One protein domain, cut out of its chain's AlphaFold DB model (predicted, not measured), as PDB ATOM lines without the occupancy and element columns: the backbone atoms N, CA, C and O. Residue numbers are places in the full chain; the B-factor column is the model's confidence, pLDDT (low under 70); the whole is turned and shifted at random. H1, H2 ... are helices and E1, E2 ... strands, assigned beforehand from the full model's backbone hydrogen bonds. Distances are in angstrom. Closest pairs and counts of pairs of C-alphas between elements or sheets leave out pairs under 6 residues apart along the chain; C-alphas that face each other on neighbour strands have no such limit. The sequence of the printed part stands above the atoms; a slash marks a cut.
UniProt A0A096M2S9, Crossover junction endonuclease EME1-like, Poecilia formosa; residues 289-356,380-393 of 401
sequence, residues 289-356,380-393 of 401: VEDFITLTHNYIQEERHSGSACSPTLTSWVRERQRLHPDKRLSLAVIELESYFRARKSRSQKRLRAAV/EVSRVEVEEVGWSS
ATOM      1  N   VAL A 289      -4.632  31.645  -3.306       88.19
ATOM      2  CA  VAL A 289      -5.719  31.251  -4.216       88.19
ATOM      3  C   VAL A 289      -5.374  29.971  -4.986       88.19
ATOM      4  O   VAL A 289      -6.227  29.110  -5.143       88.19
ATOM      5  N   GLU A 290      -4.119  29.804  -5.411       88.56
ATOM      6  CA  GLU A 290      -3.634  28.584  -6.078       88.56
ATOM      7  C   GLU A 290      -3.807  27.323  -5.219       88.56
ATOM      8  O   GLU A 290      -4.397  26.345  -5.685       88.56
ATOM      9  N   ASP A 291      -3.350  27.364  -3.964       89.19
ATOM     10  CA  ASP A 291      -3.480  26.240  -3.028       89.19
ATOM     11  C   ASP A 291      -4.967  25.968  -2.757       89.19
ATOM     12  O   ASP A 291      -5.418  24.834  -2.873       89.19
ATOM     13  N   PHE A 292      -5.744  27.017  -2.471       91.00
ATOM     14  CA  PHE A 292      -7.169  26.905  -2.162       91.00
ATOM     15  C   PHE A 292      -7.966  26.272  -3.308       91.00
ATOM     16  O   PHE A 292      -8.644  25.269  -3.110       91.00
ATOM     17  N   ILE A 293      -7.835  26.796  -4.531       91.62
ATOM     18  CA  ILE A 293      -8.535  26.270  -5.711       91.62
ATOM     19  C   ILE A 293      -8.119  24.824  -6.002       91.62
ATOM     20  O   ILE A 293      -8.965  24.011  -6.370       91.62
ATOM     21  N   THR A 294      -6.842  24.486  -5.815       90.81
ATOM     22  CA  THR A 294      -6.345  23.118  -6.016       90.81
ATOM     23  C   THR A 294      -6.939  22.148  -4.995       90.81
ATOM     24  O   THR A 294      -7.449  21.096  -5.374       90.81
ATOM     25  N   LEU A 295      -6.929  22.512  -3.710       90.94
ATOM     26  CA  LEU A 295      -7.492  21.702  -2.627       90.94
ATOM     27  C   LEU A 295      -9.010  21.510  -2.777       90.94
ATOM     28  O   LEU A 295      -9.515  20.410  -2.550       90.94
ATOM     29  N   THR A 296      -9.729  22.557  -3.187       90.69
ATOM     30  CA  THR A 296     -11.172  22.502  -3.465       90.69
ATOM     31  C   THR A 296     -11.472  21.635  -4.682       90.69
ATOM     32  O   THR A 296     -12.377  20.807  -4.651       90.69
ATOM     33  N   HIS A 297     -10.688  21.763  -5.751       89.75
ATOM     34  CA  HIS A 297     -10.835  20.912  -6.924       89.75
ATOM     35  C   HIS A 297     -10.617  19.430  -6.590       89.75
ATOM     36  O   HIS A 297     -11.388  18.591  -7.047       89.75
ATOM     37  N   ASN A 298      -9.615  19.111  -5.765       89.75
ATOM     38  CA  ASN A 298      -9.372  17.740  -5.313       89.75
ATOM     39  C   ASN A 298     -10.566  17.180  -4.529       89.75
ATOM     40  O   ASN A 298     -10.944  16.037  -4.759       89.75
ATOM     41  N   TYR A 299     -11.188  17.991  -3.667       86.88
ATOM     42  CA  TYR A 299     -12.394  17.601  -2.932       86.88
ATOM     43  C   TYR A 299     -13.550  17.248  -3.882       86.88
ATOM     44  O   TYR A 299     -14.133  16.172  -3.794       86.88
ATOM     45  N   ILE A 300     -13.831  18.117  -4.858       85.75
ATOM     46  CA  ILE A 300     -14.908  17.897  -5.837       85.75
ATOM     47  C   ILE A 300     -14.630  16.655  -6.690       85.75
ATOM     48  O   ILE A 300     -15.547  15.930  -7.074       85.75
ATOM     49  N   GLN A 301     -13.362  16.410  -7.032       84.06
ATOM     50  CA  GLN A 301     -12.992  15.209  -7.770       84.06
ATOM     51  C   GLN A 301     -13.181  13.938  -6.945       84.06
ATOM     52  O   GLN A 301     -13.664  12.958  -7.508       84.06
ATOM     53  N   GLU A 302     -12.845  13.967  -5.655       83.06
ATOM     54  CA  GLU A 302     -13.028  12.844  -4.731       83.06
ATOM     55  C   GLU A 302     -14.511  12.477  -4.564       83.06
ATOM     56  O   GLU A 302     -14.849  11.297  -4.618       83.06
ATOM     57  N   GLU A 303     -15.414  13.462  -4.474       76.19
ATOM     58  CA  GLU A 303     -16.863  13.203  -4.446       76.19
ATOM     59  C   GLU A 303     -17.394  12.615  -5.764       76.19
ATOM     60  O   GLU A 303     -18.319  11.802  -5.763       76.19
ATOM     61  N   ARG A 304     -16.830  13.030  -6.907       78.75
ATOM     62  CA  ARG A 304     -17.332  12.650  -8.241       78.75
ATOM     63  C   ARG A 304     -16.733  11.354  -8.789       78.75
ATOM     64  O   ARG A 304     -17.366  10.719  -9.630       78.75
ATOM     65  N   HIS A 305     -15.525  10.973  -8.377       68.00
ATOM     66  CA  HIS A 305     -14.812   9.817  -8.922       68.00
ATOM     67  C   HIS A 305     -14.219   8.976  -7.788       68.00
ATOM     68  O   HIS A 305     -13.254   9.364  -7.135       68.00
ATOM     69  N   SER A 306     -14.757   7.770  -7.606       63.22
ATOM     70  CA  SER A 306     -14.330   6.765  -6.622       63.22
ATOM     71  C   SER A 306     -13.006   6.073  -6.999       63.22
ATOM     72  O   SER A 306     -12.903   4.846  -6.999       63.22
ATOM     73  N   GLY A 307     -11.977   6.844  -7.364       57.34
ATOM     74  CA  GLY A 307     -10.754   6.303  -7.956       57.34
ATOM     75  C   GLY A 307      -9.513   7.180  -7.809       57.34
ATOM     76  O   GLY A 307      -9.069   7.773  -8.780       57.34
ATOM     77  N   SER A 308      -8.929   7.159  -6.605       65.06
ATOM     78  CA  SER A 308      -7.503   7.352  -6.273       65.06
ATOM     79  C   SER A 308      -6.744   8.573  -6.828       65.06
ATOM     80  O   SER A 308      -6.274   8.592  -7.962       65.06
ATOM     81  N   ALA A 309      -6.401   9.490  -5.925       55.69
ATOM     82  CA  ALA A 309      -5.031   9.634  -5.422       55.69
ATOM     83  C   ALA A 309      -5.116  10.291  -4.038       55.69
ATOM     84  O   ALA A 309      -6.008  11.099  -3.806       55.69
ATOM     85  N   CYS A 310      -4.198   9.959  -3.126       66.75
ATOM     86  CA  CYS A 310      -4.055  10.543  -1.783       66.75
ATOM     87  C   CYS A 310      -3.607  12.024  -1.844       66.75
ATOM     88  O   CYS A 310      -2.609  12.426  -1.242       66.75
ATOM     89  N   SER A 311      -4.288  12.831  -2.652       81.19
ATOM     90  CA  SER A 311      -4.054  14.257  -2.790       81.19
ATOM     91  C   SER A 311      -4.787  14.969  -1.663       81.19
ATOM     92  O   SER A 311      -5.949  14.660  -1.405       81.19
ATOM     93  N   PRO A 312      -4.148  15.934  -0.987       86.81
ATOM     94  CA  PRO A 312      -4.821  16.667   0.067       86.81
ATOM     95  C   PRO A 312      -6.030  17.413  -0.516       86.81
ATOM     96  O   PRO A 312      -5.926  18.120  -1.523       86.81
ATOM     97  N   THR A 313      -7.177  17.234   0.127       90.94
ATOM     98  CA  THR A 313      -8.369  18.080  -0.003       90.94
ATOM     99  C   THR A 313      -8.331  19.216   1.007       90.94
ATOM    100  O   THR A 313      -7.567  19.160   1.976       90.94
ATOM    101  N   LEU A 314      -9.182  20.229   0.828       89.38
ATOM    102  CA  LEU A 314      -9.281  21.336   1.783       89.38
ATOM    103  C   LEU A 314      -9.581  20.817   3.196       89.38
ATOM    104  O   LEU A 314      -8.891  21.176   4.147       89.38
ATOM    105  N   THR A 315     -10.533  19.893   3.316       88.44
ATOM    106  CA  THR A 315     -10.922  19.288   4.591       88.44
ATOM    107  C   THR A 315      -9.780  18.496   5.231       88.44
ATOM    108  O   THR A 315      -9.496  18.675   6.415       88.44
ATOM    109  N   SER A 316      -9.089  17.639   4.467       90.06
ATOM    110  CA  SER A 316      -7.955  16.860   4.996       90.06
ATOM    111  C   SER A 316      -6.799  17.760   5.445       90.06
ATOM    112  O   SER A 316      -6.213  17.529   6.503       90.06
ATOM    113  N   TRP A 317      -6.533  18.837   4.697       90.19
ATOM    114  CA  TRP A 317      -5.512  19.822   5.028       90.19
ATOM    115  C   TRP A 317      -5.873  20.589   6.305       90.19
ATOM    116  O   TRP A 317      -5.031  20.705   7.194       90.19
ATOM    117  N   VAL A 318      -7.118  21.061   6.446       89.88
ATOM    118  CA  VAL A 318      -7.580  21.773   7.654       89.88
ATOM    119  C   VAL A 318      -7.523  20.859   8.881       89.88
ATOM    120  O   VAL A 318      -6.946  21.250   9.897       89.88
ATOM    121  N   ARG A 319      -8.030  19.623   8.779       89.50
ATOM    122  CA  ARG A 319      -7.985  18.638   9.876       89.50
ATOM    123  C   ARG A 319      -6.557  18.313  10.295       89.50
ATOM    124  O   ARG A 319      -6.268  18.200  11.483       89.50
ATOM    125  N   GLU A 320      -5.644  18.181   9.337       90.12
ATOM    126  CA  GLU A 320      -4.230  17.977   9.636       90.12
ATOM    127  C   GLU A 320      -3.622  19.170  10.380       90.12
ATOM    128  O   GLU A 320      -2.899  18.971  11.356       90.12
ATOM    129  N   ARG A 321      -3.953  20.407   9.992       88.69
ATOM    130  CA  ARG A 321      -3.480  21.603  10.705       88.69
ATOM    131  C   ARG A 321      -4.029  21.683  12.125       88.69
ATOM    132  O   ARG A 321      -3.257  21.962  13.036       88.69
ATOM    133  N   GLN A 322      -5.311  21.380  12.321       90.19
ATOM    134  CA  GLN A 322      -5.930  21.324  13.649       90.19
ATOM    135  C   GLN A 322      -5.292  20.237  14.527       90.19
ATOM    136  O   GLN A 322      -4.992  20.486  15.690       90.19
ATOM    137  N   ARG A 323      -4.998  19.056  13.964       91.38
ATOM    138  CA  ARG A 323      -4.319  17.963  14.681       91.38
ATOM    139  C   ARG A 323      -2.901  18.334  15.117       91.38
ATOM    140  O   ARG A 323      -2.462  17.914  16.182       91.38
ATOM    141  N   LEU A 324      -2.175  19.089  14.290       90.12
ATOM    142  CA  LEU A 324      -0.816  19.543  14.601       90.12
ATOM    143  C   LEU A 324      -0.785  20.677  15.638       90.12
ATOM    144  O   LEU A 324       0.241  20.863  16.289       90.12
ATOM    145  N   HIS A 325      -1.885  21.420  15.797       88.00
ATOM    146  CA  HIS A 325      -1.985  22.572  16.697       88.00
ATOM    147  C   HIS A 325      -3.287  22.538  17.519       88.00
ATOM    148  O   HIS A 325      -4.146  23.405  17.342       88.00
ATOM    149  N   PRO A 326      -3.452  21.551  18.421       91.19
ATOM    150  CA  PRO A 326      -4.691  21.360  19.180       91.19
ATOM    151  C   PRO A 326      -4.967  22.483  20.193       91.19
ATOM    152  O   PRO A 326      -6.101  22.656  20.627       91.19
ATOM    153  N   ASP A 327      -3.947  23.253  20.570       91.31
ATOM    154  CA  ASP A 327      -4.044  24.395  21.482       91.31
ATOM    155  C   ASP A 327      -4.417  25.708  20.771       91.31
ATOM    156  O   ASP A 327      -4.543  26.750  21.424       91.31
ATOM    157  N   LYS A 328      -4.574  25.686  19.439       91.69
ATOM    158  CA  LYS A 328      -4.820  26.874  18.616       91.69
ATOM    159  C   LYS A 328      -6.175  26.837  17.920       91.69
ATOM    160  O   LYS A 328      -6.605  25.825  17.375       91.69
ATOM    161  N   ARG A 329      -6.822  28.001  17.862       92.88
ATOM    162  CA  ARG A 329      -8.021  28.267  17.064       92.88
ATOM    163  C   ARG A 329      -7.593  28.842  15.721       92.88
ATOM    164  O   ARG A 329      -7.180  29.998  15.645       92.88
ATOM    165  N   LEU A 330      -7.652  28.011  14.685       92.50
ATOM    166  CA  LEU A 330      -7.200  28.361  13.341       92.50
ATOM    167  C   LEU A 330      -8.319  29.039  12.542       92.50
ATOM    168  O   LEU A 330      -9.414  28.496  12.423       92.50
ATOM    169  N   SER A 331      -8.004  30.175  11.930       94.12
ATOM    170  CA  SER A 331      -8.841  30.882  10.960       94.12
ATOM    171  C   SER A 331      -8.090  30.991   9.636       94.12
ATOM    172  O   SER A 331      -6.902  31.314   9.617       94.12
ATOM    173  N   LEU A 332      -8.760  30.722   8.518       91.94
ATOM    174  CA  LEU A 332      -8.148  30.735   7.190       91.94
ATOM    175  C   LEU A 332      -8.580  31.977   6.409       91.94
ATOM    176  O   LEU A 332      -9.769  32.257   6.305       91.94
ATOM    177  N   ALA A 333      -7.622  32.693   5.824       90.69
ATOM    178  CA  ALA A 333      -7.866  33.859   4.983       90.69
ATOM    179  C   ALA A 333      -7.352  33.612   3.558       90.69
ATOM    180  O   ALA A 333      -6.166  33.331   3.352       90.69
ATOM    181  N   VAL A 334      -8.236  33.752   2.568       89.44
ATOM    182  CA  VAL A 334      -7.899  33.681   1.139       89.44
ATOM    183  C   VAL A 334      -8.051  35.074   0.543       89.44
ATOM    184  O   VAL A 334      -9.154  35.598   0.413       89.44
ATOM    185  N   ILE A 335      -6.926  35.691   0.200       85.19
ATOM    186  CA  ILE A 335      -6.877  37.062  -0.321       85.19
ATOM    187  C   ILE A 335      -7.058  37.023  -1.845       85.19
ATOM    188  O   ILE A 335      -6.531  36.129  -2.501       85.19
ATOM    189  N   GLU A 336      -7.808  37.981  -2.399       83.25
ATOM    190  CA  GLU A 336      -8.008  38.160  -3.851       83.25
ATOM    191  C   GLU A 336      -8.687  37.001  -4.607       83.25
ATOM    192  O   GLU A 336      -8.565  36.868  -5.827       83.25
ATOM    193  N   LEU A 337      -9.503  36.194  -3.928       88.25
ATOM    194  CA  LEU A 337     -10.259  35.118  -4.580       88.25
ATOM    195  C   LEU A 337     -11.180  35.622  -5.715       88.25
ATOM    196  O   LEU A 337     -11.344  34.966  -6.744       88.25
ATOM    197  N   GLU A 338     -11.734  36.829  -5.578       86.81
ATOM    198  CA  GLU A 338     -12.577  37.455  -6.607       86.81
ATOM    199  C   GLU A 338     -11.800  37.746  -7.906       86.81
ATOM    200  O   GLU A 338     -12.350  37.637  -9.007       86.81
ATOM    201  N   SER A 339     -10.499  38.045  -7.808       85.50
ATOM    202  CA  SER A 339      -9.623  38.250  -8.971       85.50
ATOM    203  C   SER A 339      -9.565  36.991  -9.847       85.50
ATOM    204  O   SER A 339      -9.682  37.066 -11.076       85.50
ATOM    205  N   TYR A 340      -9.512  35.808  -9.220       86.06
ATOM    206  CA  TYR A 340      -9.571  34.523  -9.917       86.06
ATOM    207  C   TYR A 340     -10.894  34.335 -10.675       86.06
ATOM    208  O   TYR A 340     -10.881  34.013 -11.870       86.06
ATOM    209  N   PHE A 341     -12.042  34.601 -10.042       87.69
ATOM    210  CA  PHE A 341     -13.344  34.463 -10.705       87.69
ATOM    211  C   PHE A 341     -13.521  35.454 -11.862       87.69
ATOM    212  O   PHE A 341     -14.027  35.078 -12.930       87.69
ATOM    213  N   ARG A 342     -13.036  36.692 -11.710       87.31
ATOM    214  CA  ARG A 342     -13.034  37.706 -12.778       87.31
ATOM    215  C   ARG A 342     -12.177  37.284 -13.967       87.31
ATOM    216  O   ARG A 342     -12.647  37.330 -15.109       87.31
ATOM    217  N   ALA A 343     -10.958  36.804 -13.718       85.81
ATOM    218  CA  ALA A 343     -10.073  36.288 -14.760       85.81
ATOM    219  C   ALA A 343     -10.701  35.091 -15.494       85.81
ATOM    220  O   ALA A 343     -10.642  35.002 -16.727       85.81
ATOM    221  N   ARG A 344     -11.378  34.200 -14.758       83.19
ATOM    222  CA  ARG A 344     -12.098  33.048 -15.312       83.19
ATOM    223  C   ARG A 344     -13.259  33.466 -16.216       83.19
ATOM    224  O   ARG A 344     -13.369  32.959 -17.335       83.19
ATOM    225  N   LYS A 345     -14.093  34.416 -15.781       82.44
ATOM    226  CA  LYS A 345     -15.222  34.941 -16.570       82.44
ATOM    227  C   LYS A 345     -14.742  35.613 -17.857       82.44
ATOM    228  O   LYS A 345     -15.269  35.314 -18.928       82.44
ATOM    229  N   SER A 346     -13.696  36.438 -17.771       80.69
ATOM    230  CA  SER A 346     -13.062  37.071 -18.938       80.69
ATOM    231  C   SER A 346     -12.545  36.031 -19.937       80.69
ATOM    232  O   SER A 346     -12.810  36.112 -21.139       80.69
ATOM    233  N   ARG A 347     -11.882  34.979 -19.442       81.12
ATOM    234  CA  ARG A 347     -11.404  33.874 -20.277       81.12
ATOM    235  C   ARG A 347     -12.544  33.114 -20.955       81.12
ATOM    236  O   ARG A 347     -12.426  32.791 -22.136       81.12
ATOM    237  N   SER A 348     -13.621  32.820 -20.228       80.44
ATOM    238  CA  SER A 348     -14.801  32.145 -20.779       80.44
ATOM    239  C   SER A 348     -15.453  32.985 -21.881       80.44
ATOM    240  O   SER A 348     -15.667  32.499 -22.990       80.44
ATOM    241  N   GLN A 349     -15.638  34.286 -21.636       82.38
ATOM    242  CA  GLN A 349     -16.172  35.217 -22.630       82.38
ATOM    243  C   GLN A 349     -15.279  35.304 -23.874       82.38
ATOM    244  O   GLN A 349     -15.786  35.305 -24.993       82.38
ATOM    245  N   LYS A 350     -13.951  35.336 -23.702       85.62
ATOM    246  CA  LYS A 350     -13.002  35.326 -24.822       85.62
ATOM    247  C   LYS A 350     -13.117  34.050 -25.660       85.62
ATOM    248  O   LYS A 350     -13.092  34.137 -26.881       85.62
ATOM    249  N   ARG A 351     -13.265  32.884 -25.019       83.12
ATOM    250  CA  ARG A 351     -13.468  31.599 -25.712       83.12
ATOM    251  C   ARG A 351     -14.772  31.583 -26.501       83.12
ATOM    252  O   ARG A 351     -14.761  31.170 -27.652       83.12
ATOM    253  N   LEU A 352     -15.862  32.065 -25.903       80.12
ATOM    254  CA  LEU A 352     -17.156  32.145 -26.577       80.12
ATOM    255  C   LEU A 352     -17.091  33.077 -27.793       80.12
ATOM    256  O   LEU A 352     -17.536  32.705 -28.870       80.12
ATOM    257  N   ARG A 353     -16.481  34.261 -27.647       84.00
ATOM    258  CA  ARG A 353     -16.301  35.204 -28.764       84.00
ATOM    259  C   ARG A 353     -15.459  34.610 -29.895       84.00
ATOM    260  O   ARG A 353     -15.835  34.774 -31.045       84.00
ATOM    261  N   ALA A 354     -14.369  33.910 -29.576       83.31
ATOM    262  CA  ALA A 354     -13.531  33.248 -30.580       83.31
ATOM    263  C   ALA A 354     -14.291  32.140 -31.333       83.31
ATOM    264  O   ALA A 354     -14.205  32.061 -32.553       83.31
ATOM    265  N   ALA A 355     -15.094  31.341 -30.619       83.31
ATOM    266  CA  ALA A 355     -15.927  30.303 -31.226       83.31
ATOM    267  C   ALA A 355     -17.014  30.886 -32.148       83.31
ATOM    268  O   ALA A 355     -17.264  30.352 -33.222       83.31
ATOM    269  N   VAL A 356     -17.631  32.008 -31.760       84.62
ATOM    270  CA  VAL A 356     -18.647  32.701 -32.576       84.62
ATOM    271  C   VAL A 356     -18.030  33.400 -33.789       84.62
ATOM    272  O   VAL A 356     -18.649  33.448 -34.847       84.62
ATOM    273  N   GLU A 380     -10.530  24.896 -13.124       82.25
ATOM    274  CA  GLU A 380     -11.710  25.754 -13.256       82.25
ATOM    275  C   GLU A 380     -12.749  25.348 -12.198       82.25
ATOM    276  O   GLU A 380     -13.548  24.453 -12.436       82.25
ATOM    277  N   VAL A 381     -12.754  26.025 -11.044       84.50
ATOM    278  CA  VAL A 381     -13.700  25.804  -9.929       84.50
ATOM    279  C   VAL A 381     -14.659  26.985  -9.834       84.50
ATOM    280  O   VAL A 381     -14.241  28.139  -9.965       84.50
ATOM    281  N   SER A 382     -15.963  26.717  -9.760       84.88
ATOM    282  CA  SER A 382     -17.008  27.745  -9.716       84.88
ATOM    283  C   SER A 382     -17.207  28.323  -8.318       84.88
ATOM    284  O   SER A 382     -16.736  27.775  -7.329       84.88
ATOM    285  N   ARG A 383     -17.890  29.473  -8.242       86.81
ATOM    286  CA  ARG A 383     -18.178  30.129  -6.962       86.81
ATOM    287  C   ARG A 383     -19.065  29.263  -6.068       86.81
ATOM    288  O   ARG A 383     -18.757  29.128  -4.895       86.81
ATOM    289  N   VAL A 384     -20.091  28.642  -6.652       85.62
ATOM    290  CA  VAL A 384     -21.001  27.727  -5.948       85.62
ATOM    291  C   VAL A 384     -20.224  26.549  -5.365       85.62
ATOM    292  O   VAL A 384     -20.312  26.295  -4.175       85.62
ATOM    293  N   GLU A 385     -19.363  25.920  -6.168       85.56
ATOM    294  CA  GLU A 385     -18.517  24.810  -5.707       85.56
ATOM    295  C   GLU A 385     -17.560  25.230  -4.576       85.56
ATOM    296  O   GLU A 385     -17.319  24.468  -3.648       85.56
ATOM    297  N   VAL A 386     -17.004  26.446  -4.618       85.44
ATOM    298  CA  VAL A 386     -16.175  26.963  -3.518       85.44
ATOM    299  C   VAL A 386     -16.984  27.153  -2.238       85.44
ATOM    300  O   VAL A 386     -16.501  26.800  -1.164       85.44
ATOM    301  N   GLU A 387     -18.177  27.737  -2.346       84.50
ATOM    302  CA  GLU A 387     -19.049  27.981  -1.198       84.50
ATOM    303  C   GLU A 387     -19.452  26.640  -0.565       84.50
ATOM    304  O   GLU A 387     -19.207  26.450   0.623       84.50
ATOM    305  N   GLU A 388     -19.924  25.671  -1.353       83.50
ATOM    306  CA  GLU A 388     -20.287  24.318  -0.894       83.50
ATOM    307  C   GLU A 388     -19.145  23.616  -0.144       83.50
ATOM    308  O   GLU A 388     -19.326  23.154   0.983       83.50
ATOM    309  N   VAL A 389     -17.939  23.582  -0.722       79.56
ATOM    310  CA  VAL A 389     -16.778  22.935  -0.085       79.56
ATOM    311  C   VAL A 389     -16.314  23.695   1.156       79.56
ATOM    312  O   VAL A 389     -15.850  23.077   2.119       79.56
ATOM    313  N   GLY A 390     -16.436  25.025   1.154       71.44
ATOM    314  CA  GLY A 390     -16.143  25.870   2.306       71.44
ATOM    315  C   GLY A 390     -17.018  25.515   3.506       71.44
ATOM    316  O   GLY A 390     -16.485  25.284   4.590       71.44
ATOM    317  N   TRP A 391     -18.332  25.384   3.303       64.75
ATOM    318  CA  TRP A 391     -19.270  24.962   4.349       64.75
ATOM    319  C   TRP A 391     -18.993  23.528   4.825       64.75
ATOM    320  O   TRP A 391     -18.842  23.298   6.026       64.75
ATOM    321  N   SER A 392     -18.822  22.571   3.907       69.69
ATOM    322  CA  SER A 392     -18.592  21.157   4.252       69.69
ATOM    323  C   SER A 392     -17.252  20.899   4.949       69.69
ATOM    324  O   SER A 392     -17.114  19.944   5.711       69.69
ATOM    325  N   SER A 393     -16.245  21.747   4.716       64.81
ATOM    326  CA  SER A 393     -14.913  21.573   5.309       64.81
ATOM    327  C   SER A 393     -14.798  22.087   6.745       64.81
ATOM    328  O   SER A 393     -13.824  21.744   7.420       64.81
TER     329      SER A 393
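Overview. This is residues 289 to 356 and 380 to 393 of the 401 residues of the protein "Crossover junction endonuclease EME1-like" of Poecilia formosa (UniProt A0A096M2S9). Three helices make a small crossed body: H1 in the middle, with H4 crossing it and H2 packed on it, the first residues of H2 meeting the last residues of H4 at Thr 315 and Ser 393. From H2 the chain folds back along strand E1 to H3, whose residues 345 to 356 stick out as a long arm. The printed part has 82 residues, in the order H1, H2, E1, H3, H4, and is mostly helix. The whole is loose, with a radius of gyration of the C-alphas of 15.5 A and spans of 55 by 32 by 18 A.

Along the chain. Find C-alpha 289 at (-5.719, 31.251, -4.216); from there H1 runs 22.3 A through residues 289 to 304. Next come H2, residues 314 to 324, and E1, residues 329 to 334, which pairs with no named strand. H3, residues 337 to 356, covers 29.3 A and ends at C-alpha 356, (-18.647, 32.701, -32.576). H4 takes residues 383 to 393.

Arrangement. Look first at H1: residues 292 to 299 alone touch H2, closest at the C-alphas of Leu 295 and Leu 314, 4.8 A. Their tilt is steep at 69 degrees, only just short of about perpendicular, opposite ways. Residues 293 to 300 alone touch H4, about perpendicular at 78 degrees; the closest C-alphas, Thr 296 and Val 389, are 6.6 A apart. H2 and H4 touch, closest at the C-alphas of Thr 315 and Ser 393, 4.7 A. H3 is close to H1 but not clearly touching, with C-alphas 337 and 289 the closest at 6.0 A; H2 and H3 are apart. In H1, H2, H3 and H4 every O i to N i+4 pair is within hydrogen-bond range.

Size, cuts and confidence. C-alphas 327 and 356 are the farthest apart, 56.6 A. Residues 357 to 379 are not printed, and 21.7 A separates C-alphas 356 and 380. Of the links printed whole, none is long. Confidence is under 70 at residues 305 to 310 and 391 to 393.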